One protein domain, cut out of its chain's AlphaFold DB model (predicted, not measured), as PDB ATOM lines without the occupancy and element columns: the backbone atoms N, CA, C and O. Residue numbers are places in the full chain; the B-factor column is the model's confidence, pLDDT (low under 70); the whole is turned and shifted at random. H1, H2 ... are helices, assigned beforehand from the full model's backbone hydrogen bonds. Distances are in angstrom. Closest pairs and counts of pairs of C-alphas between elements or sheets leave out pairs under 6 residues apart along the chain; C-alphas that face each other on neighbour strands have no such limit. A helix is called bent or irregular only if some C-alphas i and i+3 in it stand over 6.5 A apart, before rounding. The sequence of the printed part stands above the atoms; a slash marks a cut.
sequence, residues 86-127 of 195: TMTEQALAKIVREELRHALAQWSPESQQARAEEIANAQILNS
ATOM      1  N   THR A  86      -0.832 -27.448 -23.533       60.94
ATOM      2  CA  THR A  86      -0.239 -26.627 -22.448       60.94
ATOM      3  C   THR A  86      -0.257 -25.128 -22.761       60.94
ATOM      4  O   THR A  86      -0.413 -24.303 -21.860       60.94
ATOM      5  N   MET A  87      -0.175 -24.748 -24.042       60.59
ATOM      6  CA  MET A  87      -0.323 -23.353 -24.468       60.59
ATOM      7  C   MET A  87      -1.781 -22.877 -24.351       60.59
ATOM      8  O   MET A  87      -2.023 -21.737 -23.947       60.59
ATOM      9  N   THR A  88      -2.762 -23.737 -24.651       72.12
ATOM     10  CA  THR A  88      -4.183 -23.423 -24.428       72.12
ATOM     11  C   THR A  88      -4.552 -23.406 -22.946       72.12
ATOM     12  O   THR A  88      -5.289 -22.517 -22.532       72.12
ATOM     13  N   GLU A  89      -3.995 -24.298 -22.126       73.75
ATOM     14  CA  GLU A  89      -4.170 -24.287 -20.669       73.75
ATOM     15  C   GLU A  89      -3.600 -23.008 -20.048       73.75
ATOM     16  O   GLU A  89      -4.292 -22.359 -19.267       73.75
ATOM     17  N   GLN A  90      -2.398 -22.565 -20.443       77.19
ATOM     18  CA  GLN A  90      -1.855 -21.279 -19.984       77.19
ATOM     19  C   GLN A  90      -2.701 -20.082 -20.445       77.19
ATOM     20  O   GLN A  90      -2.890 -19.138 -19.673       77.19
ATOM     21  N   ALA A  91      -3.243 -20.108 -21.667       76.56
ATOM     22  CA  ALA A  91      -4.139 -19.058 -22.150       76.56
ATOM     23  C   ALA A  91      -5.452 -19.008 -21.343       76.56
ATOM     24  O   ALA A  91      -5.860 -17.932 -20.905       76.56
ATOM     25  N   LEU A  92      -6.070 -20.164 -21.080       81.19
ATOM     26  CA  LEU A  92      -7.280 -20.280 -20.262       81.19
ATOM     27  C   LEU A  92      -7.021 -19.879 -18.805       81.19
ATOM     28  O   LEU A  92      -7.777 -19.086 -18.254       81.19
ATOM     29  N   ALA A  93      -5.925 -20.341 -18.199       81.69
ATOM     30  CA  ALA A  93      -5.533 -19.965 -16.841       81.69
ATOM     31  C   ALA A  93      -5.269 -18.455 -16.710       81.69
ATOM     32  O   ALA A  93      -5.590 -17.864 -15.677       81.69
ATOM     33  N   LYS A  94      -4.734 -17.809 -17.758       83.44
ATOM     34  CA  LYS A  94      -4.584 -16.350 -17.805       83.44
ATOM     35  C   LYS A  94      -5.939 -15.642 -17.872       83.44
ATOM     36  O   LYS A  94      -6.148 -14.720 -17.095       83.44
ATOM     37  N   ILE A  95      -6.852 -16.085 -18.743       89.56
ATOM     38  CA  ILE A  95      -8.209 -15.517 -18.852       89.56
ATOM     39  C   ILE A  95      -8.955 -15.668 -17.521       89.56
ATOM     40  O   ILE A  95      -9.411 -14.677 -16.967       89.56
ATOM     41  N   VAL A  96      -9.000 -16.875 -16.950       83.75
ATOM     42  CA  VAL A  96      -9.672 -17.145 -15.666       83.75
ATOM     43  C   VAL A  96      -9.094 -16.293 -14.533       83.75
ATOM     44  O   VAL A  96      -9.853 -15.803 -13.704       83.75
ATOM     45  N   ARG A  97      -7.773 -16.067 -14.503       83.88
ATOM     46  CA  ARG A  97      -7.122 -15.191 -13.513       83.88
ATOM     47  C   ARG A  97      -7.475 -13.714 -13.708       83.88
ATOM     48  O   ARG A  97      -7.620 -13.003 -12.718       83.88
ATOM     49  N   GLU A  98      -7.619 -13.261 -14.950       83.19
ATOM     50  CA  GLU A  98      -8.023 -11.890 -15.281       83.19
ATOM     51  C   GLU A  98      -9.494 -11.641 -14.907       83.19
ATOM     52  O   GLU A  98      -9.795 -10.667 -14.219       83.19
ATOM     53  N   GLU A  99     -10.390 -12.574 -15.241       83.19
ATOM     54  CA  GLU A  99     -11.803 -12.539 -14.841       83.19
ATOM     55  C   GLU A  99     -11.966 -12.605 -13.313       83.19
ATOM     56  O   GLU A  99     -12.730 -11.828 -12.746       83.19
ATOM     57  N   LEU A 100     -11.196 -13.452 -12.612       80.75
ATOM     58  CA  LEU A 100     -11.163 -13.465 -11.142       80.75
ATOM     59  C   LEU A 100     -10.690 -12.126 -10.571       80.75
ATOM     60  O   LEU A 100     -11.279 -11.643  -9.607       80.75
ATOM     61  N   ARG A 101      -9.665 -11.500 -11.166       78.62
ATOM     62  CA  ARG A 101      -9.162 -10.182 -10.745       78.62
ATOM     63  C   ARG A 101     -10.207  -9.084 -10.954       78.62
ATOM     64  O   ARG A 101     -10.378  -8.240 -10.077       78.62
ATOM     65  N   HIS A 102     -10.934  -9.116 -12.072       72.38
ATOM     66  CA  HIS A 102     -12.043  -8.200 -12.340       72.38
ATOM     67  C   HIS A 102     -13.237  -8.434 -11.405       72.38
ATOM     68  O   HIS A 102     -13.774  -7.465 -10.867       72.38
ATOM     69  N   ALA A 103     -13.611  -9.687 -11.142       73.62
ATOM     70  CA  ALA A 103     -14.674 -10.032 -10.201       73.62
ATOM     71  C   ALA A 103     -14.333  -9.592  -8.767       73.62
ATOM     72  O   ALA A 103     -15.169  -8.976  -8.110       73.62
ATOM     73  N   LEU A 104     -13.096  -9.821  -8.302       73.62
ATOM     74  CA  LEU A 104     -12.640  -9.373  -6.979       73.62
ATOM     75  C   LEU A 104     -12.639  -7.842  -6.860       73.62
ATOM     76  O   LEU A 104     -13.056  -7.313  -5.834       73.62
ATOM     77  N   ALA A 105     -12.228  -7.129  -7.915       69.81
ATOM     78  CA  ALA A 105     -12.288  -5.668  -7.952       69.81
ATOM     79  C   ALA A 105     -13.737  -5.147  -7.912       69.81
ATOM     80  O   ALA A 105     -14.027  -4.207  -7.179       69.81
ATOM     81  N   GLN A 106     -14.669  -5.785  -8.631       63.59
ATOM     82  CA  GLN A 106     -16.102  -5.459  -8.564       63.59
ATOM     83  C   GLN A 106     -16.737  -5.809  -7.207       63.59
ATOM     84  O   GLN A 106     -17.709  -5.167  -6.805       63.59
ATOM     85  N   TRP A 107     -16.188  -6.794  -6.493       63.50
ATOM     86  CA  TRP A 107     -16.608  -7.204  -5.149       63.50
ATOM     87  C   TRP A 107     -15.877  -6.472  -4.014       63.50
ATOM     88  O   TRP A 107     -16.116  -6.801  -2.852       63.50
ATOM     89  N   SER A 108     -15.039  -5.471  -4.304       73.62
ATOM     90  CA  SER A 108     -14.411  -4.653  -3.259       73.62
ATOM     91  C   SER A 108     -15.468  -3.984  -2.356       73.62
ATOM     92  O   SER A 108     -16.553  -3.644  -2.834       73.62
ATOM     93  N   PRO A 109     -15.193  -3.761  -1.057       68.19
ATOM     94  CA  PRO A 109     -16.153  -3.097  -0.172       68.19
ATOM     95  C   PRO A 109     -16.485  -1.670  -0.640       68.19
ATOM     96  O   PRO A 109     -17.614  -1.221  -0.475       68.19
ATOM     97  N   GLU A 110     -15.539  -0.988  -1.293       70.19
ATOM     98  CA  GLU A 110     -15.716   0.347  -1.873       70.19
ATOM     99  C   GLU A 110     -16.699   0.335  -3.059       70.19
ATOM    100  O   GLU A 110     -17.643   1.127  -3.090       70.19
ATOM    101  N   SER A 111     -16.567  -0.616  -3.993       68.94
ATOM    102  CA  SER A 111     -17.518  -0.770  -5.107       68.94
ATOM    103  C   SER A 111     -18.886  -1.294  -4.657       68.94
ATOM    104  O   SER A 111     -19.900  -0.946  -5.264       68.94
ATOM    105  N   GLN A 112     -18.950  -2.084  -3.579       70.50
ATOM    106  CA  GLN A 112     -20.218  -2.460  -2.946       70.50
ATOM    107  C   GLN A 112     -20.902  -1.255  -2.279       70.50
ATOM    108  O   GLN A 112     -22.102  -1.063  -2.479       70.50
ATOM    109  N   GLN A 113     -20.158  -0.413  -1.550       72.62
ATOM    110  CA  GLN A 113     -20.700   0.800  -0.932       72.62
ATOM    111  C   GLN A 113     -21.186   1.800  -1.987       72.62
ATOM    112  O   GLN A 113     -22.322   2.259  -1.895       72.62
ATOM    113  N   ALA A 114     -20.386   2.086  -3.019       71.19
ATOM    114  CA  ALA A 114     -20.781   2.994  -4.098       71.19
ATOM    115  C   ALA A 114     -22.096   2.551  -4.766       71.19
ATOM    116  O   ALA A 114     -22.978   3.371  -5.018       71.19
ATOM    117  N   ARG A 115     -22.274   1.238  -4.973       69.38
ATOM    118  CA  ARG A 115     -23.506   0.663  -5.528       69.38
ATOM    119  C   ARG A 115     -24.690   0.723  -4.557       69.38
ATOM    120  O   ARG A 115     -25.824   0.895  -4.992       69.38
ATOM    121  N   ALA A 116     -24.454   0.588  -3.252       70.12
ATOM    122  CA  ALA A 116     -25.485   0.787  -2.235       70.12
ATOM    123  C   ALA A 116     -25.935   2.258  -2.152       70.12
ATOM    124  O   ALA A 116     -27.134   2.513  -2.061       70.12
ATOM    125  N   GLU A 117     -25.008   3.217  -2.254       71.19
ATOM    126  CA  GLU A 117     -25.330   4.649  -2.328       71.19
ATOM    127  C   GLU A 117     -26.082   4.999  -3.625       71.19
ATOM    128  O   GLU A 117     -27.089   5.702  -3.565       71.19
ATOM    129  N   GLU A 118     -25.690   4.442  -4.776       71.56
ATOM    130  CA  GLU A 118     -26.422   4.580  -6.048       71.56
ATOM    131  C   GLU A 118     -27.866   4.050  -5.941       71.56
ATOM    132  O   GLU A 118     -28.819   4.735  -6.313       71.56
ATOM    133  N   ILE A 119     -28.050   2.854  -5.367       71.00
ATOM    134  CA  ILE A 119     -29.370   2.232  -5.158       71.00
ATOM    135  C   ILE A 119     -30.224   3.016  -4.146       71.00
ATOM    136  O   ILE A 119     -31.450   3.062  -4.289       71.00
ATOM    137  N   ALA A 120     -29.615   3.640  -3.133       69.88
ATOM    138  CA  ALA A 120     -30.313   4.496  -2.175       69.88
ATOM    139  C   ALA A 120     -30.740   5.831  -2.812       69.88
ATOM    140  O   ALA A 120     -31.916   6.191  -2.739       69.88
ATOM    141  N   ASN A 121     -29.832   6.514  -3.516       68.75
ATOM    142  CA  ASN A 121     -30.135   7.746  -4.251       68.75
ATOM    143  C   ASN A 121     -31.233   7.508  -5.301       68.75
ATOM    144  O   ASN A 121     -32.163   8.306  -5.407       68.75
ATOM    145  N   ALA A 122     -31.189   6.383  -6.023       66.31
ATOM    146  CA  ALA A 122     -32.220   6.011  -6.990       66.31
ATOM    147  C   ALA A 122     -33.597   5.763  -6.343       66.31
ATOM    148  O   ALA A 122     -34.615   6.090  -6.951       66.31
ATOM    149  N   GLN A 123     -33.662   5.224  -5.119       67.81
ATOM    150  CA  GLN A 123     -34.926   5.082  -4.386       67.81
ATOM    151  C   GLN A 123     -35.485   6.437  -3.936       67.81
ATOM    152  O   GLN A 123     -36.676   6.682  -4.112       67.81
ATOM    153  N   ILE A 124     -34.631   7.330  -3.423       71.25
ATOM    154  CA  ILE A 124     -35.032   8.686  -3.010       71.25
ATOM    155  C   ILE A 124     -35.555   9.472  -4.220       71.25
ATOM    156  O   ILE A 124     -36.672   9.980  -4.178       71.25
ATOM    157  N   LEU A 125     -34.804   9.497  -5.327       71.81
ATOM    158  CA  LEU A 125     -35.143  10.238  -6.551       71.81
ATOM    159  C   LEU A 125     -36.463   9.787  -7.206       71.81
ATOM    160  O   LEU A 125     -37.121  10.579  -7.875       71.81
ATOM    161  N   ASN A 126     -36.855   8.521  -7.027       72.06
ATOM    162  CA  ASN A 126     -38.121   7.986  -7.538       72.06
ATOM    163  C   ASN A 126     -39.294   8.109  -6.541       72.06
ATOM    164  O   ASN A 126     -40.408   7.702  -6.878       72.06
ATOM    165  N   SER A 127     -39.094   8.668  -5.339       76.75
ATOM    166  CA  SER A 127     -40.213   8.966  -4.438       76.75
ATOM    167  C   SER A 127     -41.012  10.179  -4.946       76.75
ATOM    168  O   SER A 127     -40.421  11.218  -5.261       76.75
TER     169      SER A 127
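What this domain is: This is residues 86 to 127 of the 195 residues of an uncharacterized protein of Deltaproteobacteria bacterium (UniProt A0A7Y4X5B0). Two helices, H1 and then H2, follow each other end to end and make a wide, shallow V, with the corner at residues 107 and 108. The arms do not fold back on each other: H2 carries the printed part onward from H1, and the whole length of both helices stands free. The printed part has 42 residues with two named helices, H1 then H2, and no named strand; its class is all helix. It is extended, with a radius of gyration of the C-alphas of 17.0 A, and its outline is a rod spanning 56 by 17 by 5 A.

Where its parts are: The printed part begins with H1, residues 86 to 106, which is 29.9 A long from C-alpha 86 at (-0.239, -26.627, -22.448) to C-alpha 106 at (-16.102, -5.459, -8.564). Trp 107 and Ser 108 form the tight link. H2 follows with residues 109 to 125 and is 24.1 A long, ending with C-alpha 125 at (-35.143, 10.238, -6.551). Asn 126 and Ser 127 come after it.

How they stand to each other: H1 and H2 are close but not clearly touching, with 2 pairs of C-alphas within 8 A. Their closest C-alphas are those of Gln 106 and Gln 112, 7.6 A apart. Their lines stand at a steep tilt of 50 degrees, and they run the same way. Their centres are 28.7 A apart. In H1 and H2 every O i to N i+4 pair is within hydrogen-bond range. Neither helix is bent.

The domain as a whole: The two C-alphas farthest apart are those of Thr 86 and Ser 127, the first and last printed residues, at 56.5 A. The printed part has no cut, and its one link between helices is tight. The mean pLDDT of the printed part is 73.3. The model's confidence is under 70 at residues 86 to 87, 105 to 107, 109, 111, 115 and 120 to 123.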